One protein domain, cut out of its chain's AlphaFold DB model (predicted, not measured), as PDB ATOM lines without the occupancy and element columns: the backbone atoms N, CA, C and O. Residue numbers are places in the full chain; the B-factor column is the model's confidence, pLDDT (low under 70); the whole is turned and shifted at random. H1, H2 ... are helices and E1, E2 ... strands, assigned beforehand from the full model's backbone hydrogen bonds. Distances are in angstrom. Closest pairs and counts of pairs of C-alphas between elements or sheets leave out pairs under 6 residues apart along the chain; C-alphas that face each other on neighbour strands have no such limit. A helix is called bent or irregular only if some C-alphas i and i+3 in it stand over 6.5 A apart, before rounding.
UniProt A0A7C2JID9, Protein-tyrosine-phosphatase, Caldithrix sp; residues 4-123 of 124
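Overview. This is residues 4 to 123 of the 124 residues of the protein "Protein-tyrosine-phosphatase" of Caldithrix sp (UniProt A0A7C2JID9). A compact body of short helices is gathered round a small ribbon of two parallel strands, E1 and E2, and a tail of low confidence, residues 112 to 123 with H7, sticks out from it. H2, H3 and H4 pack together, H5 packs on E2, and H6 packs on H3, while H1 touches no helix. The 120 printed residues have seven named helices and two named strands, in the order H1 E1 H2 H3 E2 H4 H5 H6 H7, and the class is mostly helix. The whole is compact, with a radius of gyration of the C-alphas of 15.6 A, and spans 50 by 34 by 24 A.

Along the chain. The sheet has E1, residues 21 to 23, with C-alpha 21 at (345.787, 339.672, 243.225), and E2, residues 50 to 52. Between them in the chain come H2, residues 24 to 27, and H3, residues 33 to 44, 16.6 A long. H4, residues 65 to 76, is 16.6 A long. H5, residues 79 to 95, is the longest helix at 22.6 A. H1, residues 7 to 15, begins at C-alpha 7 (342.509, 340.200, 257.432) and is 12.3 A long. H6 is residues 106 to 109. H7, residues 113 to 121, is 12.3 A long and ends at C-alpha 121 (341.172, 344.468, 278.480).

Arrangement. E1 and E2 are parallel, at 30 degrees, with N 22 and O 50 within hydrogen-bond range at 2.8 A and N 52 and O 22 at 3.0 A. E1, H2, H3 and E2 form a strand-helix-strand unit, two parallel neighbour strands with helices between them in the chain, and its crossover is right-handed. The closest C-alphas of E2 and H5 are those of Phe 50 and Met 85, 4.2 A. H5 is irregular, C-alphas 86 and 89 being 7.1 A apart, with a kink of 38 degrees near residue 87. H5 touches H4 with residues 82 to 86 alone, closest at the C-alphas of Thr 82 and Ala 73, 6.1 A, at a steep tilt of 46 degrees, opposite ways. H4 touches H3 at the C-alphas of Leu 76 and Arg 44, 6.0 A, at a steep tilt of 56 degrees, the same way. H2 touches H4, Ala 24 to Ala 69, C-alphas 5.5 A, and H3, Leu 27 to Met 36, C-alphas 5.2 A. H3 touches H6 with residues 41 to 44 alone, the closest C-alphas being those of Leu 42 and Ile 109, 6.8 A. H1 and H6 are only just apart, at 8.4 A. Every O i to N i+4 pair is within hydrogen-bond range in H1, H3, H4 and H7, and 11 of 13 are in H5; H2 and H6 are too short for such a pair.

Size, cuts and confidence. The C-alphas farthest apart are those of Lys 95 and Lys 122, 51.4 A. Residues 112 to 123 stand free, and the body without them spans 37 by 35 by 24 A. The printed part has no cut; the link from E2 to H4, residues 53 to 64, is long. Mean pLDDT of the printed part is 88.7, and it is under 70 at residues 4 to 5 and 110 to 123.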
ATOM      1  N   HIS A   4     338.018 341.524 253.539       63.78
ATOM      2  CA  HIS A   4     338.555 342.652 254.313       63.78
ATOM      3  C   HIS A   4     338.161 342.625 255.803       63.78
ATOM      4  O   HIS A   4     338.779 343.320 256.608       63.78
ATOM      5  N   LYS A   5     337.136 341.845 256.182       66.56
ATOM      6  CA  LYS A   5     336.733 341.654 257.584       66.56
ATOM      7  C   LYS A   5     337.588 340.612 258.317       66.56
ATOM      8  O   LYS A   5     337.684 340.690 259.539       66.56
ATOM      9  N   ASN A   6     338.263 339.729 257.577       77.31
ATOM     10  CA  ASN A   6     339.085 338.630 258.089       77.31
ATOM     11  C   ASN A   6     340.533 338.765 257.599       77.31
ATOM     12  O   ASN A   6     341.088 337.884 256.946       77.31
ATOM     13  N   LEU A   7     341.152 339.907 257.893       81.81
ATOM     14  CA  LEU A   7     342.509 340.200 257.432       81.81
ATOM     15  C   LEU A   7     343.555 339.199 257.955       81.81
ATOM     16  O   LEU A   7     344.532 338.930 257.266       81.81
ATOM     17  N   ASP A   8     343.321 338.612 259.130       84.38
ATOM     18  CA  ASP A   8     344.206 337.600 259.714       84.38
ATOM     19  C   ASP A   8     344.259 336.316 258.860       84.38
ATOM     20  O   ASP A   8     345.334 335.750 258.677       84.38
ATOM     21  N   GLU A   9     343.137 335.895 258.259       86.69
ATOM     22  CA  GLU A   9     343.093 334.741 257.340       86.69
ATOM     23  C   GLU A   9     343.868 335.034 256.050       86.69
ATOM     24  O   GLU A   9     344.636 334.204 255.569       86.69
ATOM     25  N   LEU A  10     343.718 336.247 255.512       87.50
ATOM     26  CA  LEU A  10     344.456 336.690 254.328       87.50
ATOM     27  C   LEU A  10     345.969 336.720 254.569       87.50
ATOM     28  O   LEU A  10     346.734 336.270 253.715       87.50
ATOM     29  N   ILE A  11     346.398 337.223 255.729       88.50
ATOM     30  CA  ILE A  11     347.806 337.200 256.147       88.50
ATOM     31  C   ILE A  11     348.291 335.757 256.285       88.50
ATOM     32  O   ILE A  11     349.383 335.435 255.825       88.50
ATOM     33  N   GLN A  12     347.485 334.869 256.868       89.62
ATOM     34  CA  GLN A  12     347.842 333.461 257.001       89.62
ATOM     35  C   GLN A  12     348.053 332.796 255.637       89.62
ATOM     36  O   GLN A  12     349.060 332.120 255.450       89.62
ATOM     37  N   TRP A  13     347.148 333.000 254.676       91.31
ATOM     38  CA  TRP A  13     347.298 332.455 253.323       91.31
ATOM     39  C   TRP A  13     348.512 333.028 252.611       91.31
ATOM     40  O   TRP A  13     349.255 332.281 251.979       91.31
ATOM     41  N   HIS A  14     348.749 334.333 252.747       92.06
ATOM     42  CA  HIS A  14     349.977 334.940 252.257       92.06
ATOM     43  C   HIS A  14     351.186 334.222 252.871       92.06
ATOM     44  O   HIS A  14     351.994 333.663 252.149       92.06
ATOM     45  N   ASN A  15     351.267 334.082 254.189       90.25
ATOM     46  CA  ASN A  15     352.398 333.419 254.845       90.25
ATOM     47  C   ASN A  15     352.540 331.918 254.497       90.25
ATOM     48  O   ASN A  15     353.599 331.338 254.723       90.25
ATOM     49  N   GLN A  16     351.509 331.291 253.922       93.12
ATOM     50  CA  GLN A  16     351.542 329.925 253.379       93.12
ATOM     51  C   GLN A  16     351.995 329.849 251.908       93.12
ATOM     52  O   GLN A  16     352.039 328.758 251.343       93.12
ATOM     53  N   GLY A  17     352.342 330.976 251.283       92.38
ATOM     54  CA  GLY A  17     352.803 331.046 249.895       92.38
ATOM     55  C   GLY A  17     351.711 331.353 248.870       92.38
ATOM     56  O   GLY A  17     351.980 331.304 247.670       92.38
ATOM     57  N   CYS A  18     350.482 331.678 249.294       94.12
ATOM     58  CA  CYS A  18     349.435 332.074 248.353       94.12
ATOM     59  C   CYS A  18     349.760 333.431 247.721       94.12
ATOM     60  O   CYS A  18     349.987 334.427 248.412       94.12
ATOM     61  N   LEU A  19     349.714 333.481 246.390       95.62
ATOM     62  CA  LEU A  19     349.871 334.719 245.636       95.62
ATOM     63  C   LEU A  19     348.565 335.516 245.646       95.62
ATOM     64  O   LEU A  19     347.480 334.961 245.471       95.62
ATOM     65  N   MET A  20     348.679 336.829 245.820       94.94
ATOM     66  CA  MET A  20     347.526 337.711 246.009       94.94
ATOM     67  C   MET A  20     347.351 338.640 244.816       94.94
ATOM     68  O   MET A  20     348.308 339.268 244.360       94.94
ATOM     69  N   GLN A  21     346.120 338.779 244.332       96.56
ATOM     70  CA  GLN A  21     345.787 339.672 243.225       96.56
ATOM     71  C   GLN A  21     344.956 340.866 243.712       96.56
ATOM     72  O   GLN A  21     343.974 340.718 244.437       96.56
ATOM     73  N   MET A  22     345.363 342.068 243.304       96.62
ATOM     74  CA  MET A  22     344.662 343.328 243.539       96.62
ATOM     75  C   MET A  22     343.797 343.697 242.336       96.62
ATOM     76  O   MET A  22     344.295 343.781 241.208       96.62
ATOM     77  N   ASN A  23     342.521 344.006 242.569       96.94
ATOM     78  CA  ASN A  23     341.678 344.635 241.552       96.94
ATOM     79  C   ASN A  23     342.102 346.099 241.373       96.94
ATOM     80  O   ASN A  23     341.987 346.899 242.302       96.94
ATOM     81  N   ALA A  24     342.553 346.479 240.179       97.69
ATOM     82  CA  ALA A  24     343.066 347.817 239.878       97.69
ATOM     83  C   ALA A  24     342.027 348.925 240.142       97.69
ATOM     84  O   ALA A  24     342.372 349.992 240.652       97.69
ATOM     85  N   GLY A  25     340.744 348.640 239.891       96.94
ATOM     86  CA  GLY A  25     339.626 349.525 240.237       96.94
ATOM     87  C   GLY A  25     339.581 349.904 241.725       96.94
ATOM     88  O   GLY A  25     339.252 351.040 242.073       96.94
ATOM     89  N   SER A  26     339.984 348.994 242.620       96.75
ATOM     90  CA  SER A  26     340.030 349.241 244.066       96.75
ATOM     91  C   SER A  26     341.023 350.344 244.426       96.75
ATOM     92  O   SER A  26     340.727 351.181 245.276       96.75
ATOM     93  N   LEU A  27     342.176 350.390 243.752       97.19
ATOM     94  CA  LEU A  27     343.238 351.360 244.032       97.19
ATOM     95  C   LEU A  27     342.851 352.792 243.625       97.19
ATOM     96  O   LEU A  27     343.271 353.754 244.273       97.19
ATOM     97  N   ILE A  28     342.016 352.926 242.588       96.25
ATOM     98  CA  ILE A  28     341.530 354.217 242.075       96.25
ATOM     99  C   ILE A  28     340.204 354.674 242.706       96.25
ATOM    100  O   ILE A  28     339.703 355.738 242.344       96.25
ATOM    101  N   GLY A  29     339.627 353.889 243.624       95.06
ATOM    102  CA  GLY A  29     338.389 354.232 244.335       95.06
ATOM    103  C   GLY A  29     337.084 353.803 243.663       95.06
ATOM    104  O   GLY A  29     336.019 354.216 244.114       95.06
ATOM    105  N   GLN A  30     337.127 352.947 242.637       94.38
ATOM    106  CA  GLN A  30     335.937 352.513 241.889       94.38
ATOM    107  C   GLN A  30     334.895 351.790 242.760       94.38
ATOM    108  O   GLN A  30     333.704 351.857 242.479       94.38
ATOM    109  N   PHE A  31     335.334 351.115 243.826       92.38
ATOM    110  CA  PHE A  31     334.473 350.318 244.711       92.38
ATOM    111  C   PHE A  31     334.249 350.969 246.086       92.38
ATOM    112  O   PHE A  31     333.892 350.291 247.047       92.38
ATOM    113  N   GLY A  32     334.472 352.282 246.189       93.44
ATOM    114  CA  GLY A  32     334.266 353.052 247.414       93.44
ATOM    115  C   GLY A  32     335.536 353.297 248.231       93.44
ATOM    116  O   GLY A  32     336.579 352.661 248.058       93.44
ATOM    117  N   ASN A  33     335.438 354.271 249.140       92.75
ATOM    118  CA  ASN A  33     336.586 354.819 249.862       92.75
ATOM    119  C   ASN A  33     337.228 353.813 250.833       92.75
ATOM    120  O   ASN A  33     338.449 353.722 250.907       92.75
ATOM    121  N   GLU A  34     336.420 353.022 251.542       90.12
ATOM    122  CA  GLU A  34     336.923 352.009 252.480       90.12
ATOM    123  C   GLU A  34     337.793 350.961 251.772       90.12
ATOM    124  O   GLU A  34     338.890 350.636 252.233       90.12
ATOM    125  N   VAL A  35     337.340 350.492 250.604       92.44
ATOM    126  CA  VAL A  35     338.076 349.538 249.768       92.44
ATOM    127  C   VAL A  35     339.389 350.151 249.284       92.44
ATOM    128  O   VAL A  35     340.431 349.500 249.363       92.44
ATOM    129  N   MET A  36     339.367 351.408 248.838       95.06
ATOM    130  CA  MET A  36     340.573 352.113 248.402       95.06
ATOM    131  C   MET A  36     341.596 352.264 249.529       95.06
ATOM    132  O   MET A  36     342.779 351.999 249.321       95.06
ATOM    133  N   ILE A  37     341.158 352.664 250.723       93.00
ATOM    134  CA  ILE A  37     342.035 352.828 251.890       93.00
ATOM    135  C   ILE A  37     342.693 351.495 252.251       93.00
ATOM    136  O   ILE A  37     343.915 351.442 252.410       93.00
ATOM    137  N   MET A  38     341.912 350.412 252.325       91.56
ATOM    138  CA  MET A  38     342.448 349.080 252.610       91.56
ATOM    139  C   MET A  38     343.426 348.621 251.522       91.56
ATOM    140  O   MET A  38     344.517 348.151 251.833       91.56
ATOM    141  N   THR A  39     343.080 348.820 250.250       94.56
ATOM    142  CA  THR A  39     343.932 348.445 249.111       94.56
ATOM    143  C   THR A  39     345.273 349.173 249.157       94.56
ATOM    144  O   THR A  39     346.322 348.551 249.019       94.56
ATOM    145  N   LYS A  40     345.275 350.482 249.438       95.88
ATOM    146  CA  LYS A  40     346.512 351.266 249.598       95.88
ATOM    147  C   LYS A  40     347.347 350.793 250.788       95.88
ATOM    148  O   LYS A  40     348.572 350.787 250.703       95.88
ATOM    149  N   LYS A  41     346.703 350.398 251.889       93.19
ATOM    150  CA  LYS A  41     347.381 349.843 253.070       93.19
ATOM    151  C   LYS A  41     348.097 348.529 252.737       93.19
ATOM    152  O   LYS A  41     349.271 348.397 253.062       93.19
ATOM    153  N   LEU A  42     347.413 347.616 252.047       93.31
ATOM    154  CA  LEU A  42     347.964 346.324 251.619       93.31
ATOM    155  C   LEU A  42     349.059 346.470 250.553       93.31
ATOM    156  O   LEU A  42     350.060 345.757 250.577       93.31
ATOM    157  N   LEU A  43     348.916 347.436 249.645       95.31
ATOM    158  CA  LEU A  43     349.953 347.729 248.658       95.31
ATOM    159  C   LEU A  43     351.250 348.198 249.330       95.31
ATOM    160  O   LEU A  43     352.313 347.654 249.055       95.31
ATOM    161  N   ARG A  44     351.159 349.141 250.279       95.00
ATOM    162  CA  ARG A  44     352.322 349.635 251.041       95.00
ATOM    163  C   ARG A  44     353.009 348.557 251.873       95.00
ATOM    164  O   ARG A  44     354.193 348.675 252.158       95.00
ATOM    165  N   SER A  45     352.278 347.522 252.281       92.75
ATOM    166  CA  SER A  45     352.846 346.379 252.994       92.75
ATOM    167  C   SER A  45     353.426 345.308 252.074       92.75
ATOM    168  O   SER A  45     353.787 344.251 252.579       92.75
ATOM    169  N   ASN A  46     353.504 345.548 250.762       93.44
ATOM    170  CA  ASN A  46     354.004 344.589 249.777       93.44
ATOM    171  C   ASN A  46     353.183 343.280 249.719       93.44
ATOM    172  O   ASN A  46     353.730 342.194 249.557       93.44
ATOM    173  N   PHE A  47     351.859 343.376 249.913       94.19
ATOM    174  CA  PHE A  47     350.960 342.217 250.025       94.19
ATOM    175  C   PHE A  47     350.616 341.554 248.684       94.19
ATOM    176  O   PHE A  47     350.264 340.378 248.639       94.19
ATOM    177  N   TYR A  48     350.626 342.322 247.594       95.75
ATOM    178  CA  TYR A  48     350.076 341.889 246.313       95.75
ATOM    179  C   TYR A  48     351.159 341.365 245.373       95.75
ATOM    180  O   TYR A  48     352.174 342.014 245.145       95.75
ATOM    181  N   SER A  49     350.893 340.213 244.763       96.94
ATOM    182  CA  SER A  49     351.732 339.600 243.731       96.94
ATOM    183  C   SER A  49     351.292 339.990 242.318       96.94
ATOM    184  O   SER A  49     352.113 339.974 241.404       96.94
ATOM    185  N   PHE A  50     350.015 340.339 242.135       97.94
ATOM    186  CA  PHE A  50     349.429 340.697 240.841       97.94
ATOM    187  C   PHE A  50     348.496 341.904 240.933       97.94
ATOM    188  O   PHE A  50     347.821 342.107 241.942       97.94
ATOM    189  N   ALA A  51     348.379 342.643 239.834       98.00
ATOM    190  CA  ALA A  51     347.315 343.611 239.599       98.00
ATOM    191  C   ALA A  51     346.552 343.229 238.327       98.00
ATOM    192  O   ALA A  51     347.154 342.940 237.296       98.00
ATOM    193  N   ALA A  52     345.223 343.246 238.393       98.12
ATOM    194  CA  ALA A  52     344.359 342.960 237.250       98.12
ATOM    195  C   ALA A  52     343.162 343.913 237.235       98.12
ATOM    196  O   ALA A  52     342.765 344.443 238.273       98.12
ATOM    197  N   SER A  53     342.584 344.155 236.058       97.06
ATOM    198  CA  SER A  53     341.435 345.060 235.923       97.06
ATOM    199  C   SER A  53     340.164 344.516 236.569       97.06
ATOM    200  O   SER A  53     339.364 345.303 237.069       97.06
ATOM    201  N   ASP A  54     339.994 343.189 236.544       96.31
ATOM    202  CA  ASP A  54     338.725 342.515 236.833       96.31
ATOM    203  C   ASP A  54     337.571 343.095 235.985       96.31
ATOM    204  O   ASP A  54     336.486 343.428 236.473       96.31
ATOM    205  N   ALA A  55     337.854 343.305 234.693       95.50
ATOM    206  CA  ALA A  55     336.930 343.927 233.752       95.50
ATOM    207  C   ALA A  55     335.734 343.012 233.435       95.50
ATOM    208  O   ALA A  55     335.901 341.816 233.219       95.50
ATOM    209  N   HIS A  56     334.536 343.593 233.398       93.75
ATOM    210  CA  HIS A  56     333.261 342.929 233.111       93.75
ATOM    211  C   HIS A  56     332.510 343.575 231.935       93.75
ATOM    212  O   HIS A  56     331.631 342.942 231.357       93.75
ATOM    213  N   ASP A  57     332.845 344.818 231.576       93.75
ATOM    214  CA  ASP A  57     332.215 345.570 230.490       93.75
ATOM    215  C   ASP A  57     333.203 346.577 229.855       93.75
ATOM    216  O   ASP A  57     334.371 346.665 230.250       93.75
ATOM    217  N   THR A  58     332.760 347.321 228.838       92.75
ATOM    218  CA  THR A  58     333.583 348.312 228.119       92.75
ATOM    219  C   THR A  58     333.452 349.741 228.644       92.75
ATOM    220  O   THR A  58     334.262 350.594 228.271       92.75
ATOM    221  N   GLU A  59     332.492 350.003 229.532       90.44
ATOM    222  CA  GLU A  59     332.050 351.346 229.918       90.44
ATOM    223  C   GLU A  59     332.421 351.684 231.366       90.44
ATOM    224  O   GLU A  59     333.201 352.602 231.613       90.44
ATOM    225  N   SER A  60     331.915 350.917 232.328       87.12
ATOM    226  CA  SER A  60     332.085 351.132 233.762       87.12
ATOM    227  C   SER A  60     333.215 350.280 234.333       87.12
ATOM    228  O   SER A  60     334.237 350.806 234.783       87.12
ATOM    229  N   ARG A  61     333.076 348.952 234.309       90.75
ATOM    230  CA  ARG A  61     334.049 348.017 234.883       90.75
ATOM    231  C   ARG A  61     334.955 347.500 233.774       90.75
ATOM    232  O   ARG A  61     334.900 346.332 233.408       90.75
ATOM    233  N   ASN A  62     335.774 348.399 233.231       93.50
ATOM    234  CA  ASN A  62     336.617 348.140 232.062       93.50
ATOM    235  C   ASN A  62     338.122 348.084 232.397       93.50
ATOM    236  O   ASN A  62     338.563 348.435 233.491       93.50
ATOM    237  N   PHE A  63     338.941 347.650 231.435       95.25
ATOM    238  CA  PHE A  63     340.388 347.475 231.626       95.25
ATOM    239  C   PHE A  63     341.201 348.779 231.641       95.25
ATOM    240  O   PHE A  63     342.357 348.771 232.068       95.25
ATOM    241  N   LYS A  64     340.621 349.913 231.226       96.06
ATOM    242  CA  LYS A  64     341.306 351.215 231.129       96.06
ATOM    243  C   LYS A  64     341.664 351.804 232.499       96.06
ATOM    244  O   LYS A  64     342.333 352.828 232.566       96.06
ATOM    245  N   VAL A  65     341.258 351.156 233.590       96.25
ATOM    246  CA  VAL A  65     341.682 351.491 234.957       96.25
ATOM    247  C   VAL A  65     343.159 351.171 235.221       96.25
ATOM    248  O   VAL A  65     343.757 351.776 236.109       96.25
ATOM    249  N   LEU A  66     343.756 350.243 234.458       98.12
ATOM    250  CA  LEU A  66     345.110 349.734 234.704       98.12
ATOM    251  C   LEU A  66     346.204 350.814 234.641       98.12
ATOM    252  O   LEU A  66     346.969 350.879 235.600       98.12
ATOM    253  N   PRO A  67     346.280 351.692 233.615       97.94
ATOM    254  CA  PRO A  67     347.311 352.730 233.566       97.94
ATOM    255  C   PRO A  67     347.271 353.661 234.779       97.94
ATOM    256  O   PRO A  67     348.287 353.893 235.419       97.94
ATOM    257  N   LYS A  68     346.080 354.130 235.173       97.69
ATOM    258  CA  LYS A  68     345.939 354.998 236.351       97.69
ATOM    259  C   LYS A  68     346.310 354.274 237.647       97.69
ATOM    260  O   LYS A  68     346.908 354.876 238.531       97.69
ATOM    261  N   ALA A  69     345.941 353.000 237.778       98.12
ATOM    262  CA  ALA A  69     346.330 352.197 238.932       98.12
ATOM    263  C   ALA A  69     347.852 351.973 238.988       98.12
ATOM    264  O   ALA A  69     348.409 351.984 240.080       98.12
ATOM    265  N   TYR A  70     348.509 351.807 237.838       98.44
ATOM    266  CA  TYR A  70     349.962 351.670 237.741       98.44
ATOM    267  C   TYR A  70     350.685 352.928 238.241       98.44
ATOM    268  O   TYR A  70     351.550 352.816 239.104       98.44
ATOM    269  N   GLU A  71     350.269 354.117 237.792       98.19
ATOM    270  CA  GLU A  71     350.841 355.392 238.260       98.19
ATOM    271  C   GLU A  71     350.686 355.566 239.776       98.19
ATOM    272  O   GLU A  71     351.654 355.822 240.485       98.19
ATOM    273  N   ILE A  72     349.484 355.320 240.314       98.06
ATOM    274  CA  ILE A  72     349.259 355.393 241.767       98.06
ATOM    275  C   ILE A  72     350.108 354.356 242.515       98.06
ATOM    276  O   ILE A  72     350.509 354.600 243.651       98.06
ATOM    277  N   ALA A  73     350.355 353.185 241.929       98.00
ATOM    278  CA  ALA A  73     351.190 352.174 242.561       98.00
ATOM    279  C   ALA A  73     352.662 352.603 242.630       98.00
ATOM    280  O   ALA A  73     353.270 352.397 243.677       98.00
ATOM    281  N   LEU A  74     353.190 353.271 241.596       97.44
ATOM    282  CA  LEU A  74     354.544 353.845 241.611       97.44
ATOM    283  C   LEU A  74     354.739 354.890 242.720       97.44
ATOM    284  O   LEU A  74     355.837 355.013 243.254       97.44
ATOM    285  N   ASP A  75     353.682 355.612 243.100       96.75
ATOM    286  CA  ASP A  75     353.727 356.577 244.208       96.75
ATOM    287  C   ASP A  75     353.688 355.915 245.600       96.75
ATOM    288  O   ASP A  75     353.981 356.550 246.616       96.75
ATOM    289  N   LEU A  76     353.237 354.659 245.686       95.81
ATOM    290  CA  LEU A  76     352.919 353.980 246.949       95.81
ATOM    291  C   LEU A  76     353.823 352.790 247.267       95.81
ATOM    292  O   LEU A  76     353.902 352.397 248.433       95.81
ATOM    293  N   ALA A  77     354.452 352.215 246.252       93.62
ATOM    294  CA  ALA A  77     355.374 351.096 246.324       93.62
ATOM    295  C   ALA A  77     356.600 351.397 245.455       93.62
ATOM    296  O   ALA A  77     356.585 352.303 244.625       93.62
ATOM    297  N   ASP A  78     357.675 350.636 245.633       92.56
ATOM    298  CA  ASP A  78     358.850 350.802 244.787       92.56
ATOM    299  C   ASP A  78     358.579 350.360 243.332       92.56
ATOM    300  O   ASP A  78     357.613 349.651 243.007       92.56
ATOM    301  N   GLN A  79     359.452 350.811 242.432       95.25
ATOM    302  CA  GLN A  79     359.328 350.567 240.998       95.25
ATOM    303  C   GLN A  79     359.411 349.075 240.645       95.25
ATOM    304  O   GLN A  79     358.735 348.629 239.714       95.25
ATOM    305  N   GLU A  80     360.225 348.301 241.363       94.75
ATOM    306  CA  GLU A  80     360.414 346.874 241.106       94.75
ATOM    307  C   GLU A  80     359.157 346.087 241.485       94.75
ATOM    308  O   GLU A  80     358.618 345.355 240.652       94.75
ATOM    309  N   THR A  81     358.633 346.301 242.691       93.94
ATOM    310  CA  THR A  81     357.367 345.743 243.181       93.94
ATOM    311  C   THR A  81     356.226 346.067 242.221       93.94
ATOM    312  O   THR A  81     355.487 345.174 241.801       93.94
ATOM    313  N   THR A  82     356.113 347.328 241.797       96.94
ATOM    314  CA  THR A  82     355.068 347.760 240.859       96.94
ATOM    315  C   THR A  82     355.196 347.053 239.506       96.94
ATOM    316  O   THR A  82     354.223 346.499 238.990       96.94
ATOM    317  N   LYS A  83     356.404 346.987 238.940       97.56
ATOM    318  CA  LYS A  83     356.652 346.297 237.666       97.56
ATOM    319  C   LYS A  83     356.399 344.792 237.765       97.56
ATOM    320  O   LYS A  83     355.828 344.209 236.840       97.56
ATOM    321  N   ASN A  84     356.780 344.164 238.875       97.06
ATOM    322  CA  ASN A  84     356.485 342.759 239.143       97.06
ATOM    323  C   ASN A  84     354.976 342.515 239.145       97.06
ATOM    324  O   ASN A  84     354.495 341.657 238.409       97.06
ATOM    325  N   MET A  85     354.228 343.324 239.890       97.19
ATOM    326  CA  MET A  85     352.789 343.161 240.070       97.19
ATOM    327  C   MET A  85     351.982 343.331 238.772       97.19
ATOM    328  O   MET A  85     351.034 342.581 238.537       97.19
ATOM    329  N   PHE A  86     352.334 344.306 237.932       98.19
ATOM    330  CA  PHE A  86     351.558 344.627 236.727       98.19
ATOM    331  C   PHE A  86     352.043 343.932 235.452       98.19
ATOM    332  O   PHE A  86     351.245 343.763 234.535       98.19
ATOM    333  N   ILE A  87     353.329 343.569 235.362       98.00
ATOM    334  CA  ILE A  87     353.947 343.136 234.100       98.00
ATOM    335  C   ILE A  87     354.625 341.773 234.243       98.00
ATOM    336  O   ILE A  87     354.268 340.834 233.534       98.00
ATOM    337  N   LEU A  88     355.596 341.643 235.153       98.12
ATOM    338  CA  LEU A  88     356.491 340.476 235.154       98.12
ATOM    339  C   LEU A  88     355.841 339.228 235.754       98.12
ATOM    340  O   LEU A  88     355.990 338.144 235.202       98.12
ATOM    341  N   ASN A  89     355.105 339.355 236.858       98.06
ATOM    342  CA  ASN A  89     354.425 338.211 237.459       98.06
ATOM    343  C   ASN A  89     353.291 337.687 236.567       98.06
ATOM    344  O   ASN A  89     353.227 336.472 236.388       98.06
ATOM    345  N   PRO A  90     352.431 338.532 235.953       97.94
ATOM    346  CA  PRO A  90     351.479 338.056 234.950       97.94
ATOM    347  C   PRO A  90     352.138 337.282 233.797       97.94
ATOM    348  O   PRO A  90     351.658 336.211 233.438       97.94
ATOM    349  N   ASP A  91     353.261 337.769 233.260       98.50
ATOM    350  CA  ASP A  91     354.015 337.081 232.199       98.50
ATOM    351  C   ASP A  91     354.564 335.720 232.662       98.50
ATOM    352  O   ASP A  91     354.370 334.708 231.987       98.50
ATOM    353  N   LYS A  92     355.158 335.657 233.862       98.44
ATOM    354  CA  LYS A  92     355.603 334.397 234.481       98.44
ATOM    355  C   LYS A  92     354.457 333.408 234.663       98.44
ATOM    356  O   LYS A  92     354.605 332.234 234.333       98.44
ATOM    357  N   ALA A  93     353.303 333.878 235.138       97.62
ATOM    358  CA  ALA A  93     352.127 333.039 235.345       97.62
ATOM    359  C   ALA A  93     351.642 332.416 234.028       97.62
ATOM    360  O   ALA A  93     351.328 331.228 233.996       97.62
ATOM    361  N   LEU A  94     351.642 333.185 232.933       97.94
ATOM    362  CA  LEU A  94     351.287 332.683 231.600       97.94
ATOM    363  C   LEU A  94     352.272 331.628 231.080       97.94
ATOM    364  O   LEU A  94     351.869 330.719 230.358       97.94
ATOM    365  N   LYS A  95     353.548 331.732 231.454       98.38
ATOM    366  CA  LYS A  95     354.608 330.786 231.070       98.38
ATOM    367  C   LYS A  95     354.726 329.578 232.002       98.38
ATOM    368  O   LYS A  95     355.493 328.667 231.709       98.38
ATOM    369  N   GLY A  96     353.987 329.558 233.114       97.19
ATOM    370  CA  GLY A  96     354.135 328.538 234.155       97.19
ATOM    371  C   GLY A  96     355.464 328.635 234.914       97.19
ATOM    372  O   GLY A  96     355.938 327.643 235.463       97.19
ATOM    373  N   GLU A  97     356.084 329.814 234.927       97.75
ATOM    374  CA  GLU A  97     357.329 330.068 235.646       97.75
ATOM    375  C   GLU A  97     357.067 330.326 237.139       97.75
ATOM    376  O   GLU A  97     356.021 330.869 237.511       97.75
ATOM    377  N   PRO A  98     358.017 329.976 238.023       95.88
ATOM    378  CA  PRO A  98     357.875 330.234 239.447       95.88
ATOM    379  C   PRO A  98     357.826 331.739 239.744       95.88
ATOM    380  O   PRO A  98     358.623 332.532 239.234       95.88
ATOM    381  N   ILE A  99     356.913 332.125 240.634       96.56
ATOM    382  CA  ILE A  99     356.768 333.494 241.130       96.56
ATOM    383  C   ILE A  99     357.146 333.495 242.604       96.56
ATOM    384  O   ILE A  99     356.503 332.840 243.423       96.56
ATOM    385  N   SER A 100     358.206 334.227 242.937       86.88
ATOM    386  CA  SER A 100     358.597 334.442 244.323       86.88
ATOM    387  C   SER A 100     357.579 335.341 245.005       86.88
ATOM    388  O   SER A 100     357.220 336.400 244.486       86.88
ATOM    389  N   GLN A 101     357.134 334.920 246.181       82.38
ATOM    390  CA  GLN A 101     356.304 335.760 247.019       82.38
ATOM    391  C   GLN A 101     357.123 336.926 247.579       82.38
ATOM    392  O   GLN A 101     358.317 336.802 247.860       82.38
ATOM    393  N   THR A 102     356.464 338.064 247.734       79.06
ATOM    394  CA  THR A 102     357.028 339.252 248.355       79.06
ATOM    395  C   THR A 102     357.119 339.089 249.871       79.06
ATOM    396  O   THR A 102     356.259 338.483 250.510       79.06
ATOM    397  N   PHE A 103     358.158 339.663 250.480       82.94
ATOM    398  CA  PHE A 103     358.203 339.788 251.935       82.94
ATOM    399  C   PHE A 103     357.261 340.909 252.364       82.94
ATOM    400  O   PHE A 103     357.491 342.086 252.073       82.94
ATOM    401  N   MET A 104     356.185 340.525 253.043       87.69
ATOM    402  CA  MET A 104     355.158 341.443 253.505       87.69
ATOM    403  C   MET A 104     355.602 342.167 254.782       87.69
ATOM    404  O   MET A 104     356.061 341.546 255.741       87.69
ATOM    405  N   ASN A 105     355.407 343.484 254.838       86.38
ATOM    406  CA  ASN A 105     355.626 344.262 256.056       86.38
ATOM    407  C   ASN A 105     354.371 344.235 256.943       86.38
ATOM    408  O   ASN A 105     353.495 345.100 256.844       86.38
ATOM    409  N   GLU A 106     354.297 343.245 257.836       80.62
ATOM    410  CA  GLU A 106     353.189 343.076 258.787       80.62
ATOM    411  C   GLU A 106     352.940 344.306 259.670       80.62
ATOM    412  O   GLU A 106     351.790 344.577 260.022       80.62
ATOM    413  N   GLY A 107     353.978 345.084 259.993       78.62
ATOM    414  CA  GLY A 107     353.866 346.275 260.843       78.62
ATOM    415  C   GLY A 107     352.962 347.359 260.253       78.62
ATOM    416  O   GLY A 107     352.334 348.110 260.995       78.62
ATOM    417  N   ILE A 108     352.830 347.401 258.924       79.69
ATOM    418  CA  ILE A 108     351.899 348.302 258.231       79.69
ATOM    419  C   ILE A 108     350.463 347.784 258.341       79.69
ATOM    420  O   ILE A 108     349.528 348.580 258.399       79.69
ATOM    421  N   ILE A 109     350.267 346.463 258.373       75.50
ATOM    422  CA  ILE A 109     348.948 345.822 258.333       75.50
ATOM    423  C   ILE A 109     348.317 345.725 259.720       75.50
ATOM    424  O   ILE A 109     347.105 345.951 259.848       75.50
ATOM    425  N   GLN A 110     349.109 345.426 260.751       63.62
ATOM    426  CA  GLN A 110     348.591 345.208 262.097       63.62
ATOM    427  C   GLN A 110     347.749 346.406 262.558       63.62
ATOM    428  O   GLN A 110     348.138 347.570 262.455       63.62
ATOM    429  N   LYS A 111     346.536 346.101 263.042       56.19
ATOM    430  CA  LYS A 111     345.749 347.027 263.867       56.19
ATOM    431  C   LYS A 111     346.660 347.545 264.971       56.19
ATOM    432  O   LYS A 111     347.445 346.750 265.494       56.19
ATOM    433  N   ASN A 112     346.542 348.836 265.300       51.31
ATOM    434  CA  ASN A 112     347.279 349.457 266.396       51.31
ATOM    435  C   ASN A 112     347.389 348.448 267.542       51.31
ATOM    436  O   ASN A 112     346.388 347.868 267.957       51.31
ATOM    437  N   TRP A 113     348.595 348.215 268.047       49.53
ATOM    438  CA  TRP A 113     348.815 347.409 269.248       49.53
ATOM    439  C   TRP A 113     347.846 347.811 270.385       49.53
ATOM    440  O   TRP A 113     347.386 346.951 271.133       49.53
ATOM    441  N   LEU A 114     347.445 349.091 270.427       50.91
ATOM    442  CA  LEU A 114     346.380 349.639 271.272       50.91
ATOM    443  C   LEU A 114     345.020 348.969 271.054       50.91
ATOM    444  O   LEU A 114     344.359 348.652 272.029       50.91
ATOM    445  N   ASP A 115     344.596 348.698 269.823       56.97
ATOM    446  CA  ASP A 115     343.310 348.050 269.548       56.97
ATOM    447  C   ASP A 115     343.314 346.587 270.007       56.97
ATOM    448  O   ASP A 115     342.309 346.096 270.522       56.97
ATOM    449  N   LYS A 116     344.443 345.877 269.862       56.53
ATOM    450  CA  LYS A 116     344.601 344.521 270.418       56.53
ATOM    451  C   LYS A 116     344.598 344.549 271.952       56.53
ATOM    452  O   LYS A 116     343.889 343.752 272.563       56.53
ATOM    453  N   LEU A 117     345.313 345.494 272.568       54.72
ATOM    454  CA  LEU A 117     345.371 345.681 274.022       54.72
ATOM    455  C   LEU A 117     344.000 346.063 274.608       54.72
ATOM    456  O   LEU A 117     343.525 345.426 275.542       54.72
ATOM    457  N   ILE A 118     343.324 347.052 274.024       58.03
ATOM    458  CA  ILE A 118     342.006 347.535 274.455       58.03
ATOM    459  C   ILE A 118     340.964 346.420 274.339       58.03
ATOM    460  O   ILE A 118     340.155 346.243 275.246       58.03
ATOM    461  N   ASN A 119     340.990 345.628 273.264       57.50
ATOM    462  CA  ASN A 119     340.073 344.494 273.116       57.50
ATOM    463  C   ASN A 119     340.413 343.318 274.047       57.50
ATOM    464  O   ASN A 119     339.512 342.566 274.412       57.50
ATOM    465  N   SER A 120     341.677 343.171 274.460       59.31
ATOM    466  CA  SER A 120     342.089 342.205 275.486       59.31
ATOM    467  C   SER A 120     341.648 342.625 276.891       59.31
ATOM    468  O   SER A 120     341.330 341.760 277.698       59.31
ATOM    469  N   ILE A 121     341.613 343.929 277.183       64.56
ATOM    470  CA  ILE A 121     341.172 344.468 278.480       64.56
ATOM    471  C   ILE A 121     339.639 344.478 278.581       64.56
ATOM    472  O   ILE A 121     339.100 344.190 279.637       64.56
ATOM    473  N   LYS A 122     338.915 344.734 277.480       57.78
ATOM    474  CA  LYS A 122     337.436 344.708 277.432       57.78
ATOM    475  C   LYS A 122     336.807 343.306 277.511       57.78
ATOM    476  O   LYS A 122     335.584 343.198 277.505       57.78
ATOM    477  N   LYS A 123     337.618 342.244 277.503       52.66
ATOM    478  CA  LYS A 123     337.176 340.843 277.623       52.66
ATOM    479  C   LYS A 123     337.251 340.296 279.060       52.66
ATOM    480  O   LYS A 123     337.013 339.105 279.243       52.66
TER     481      LYS A 123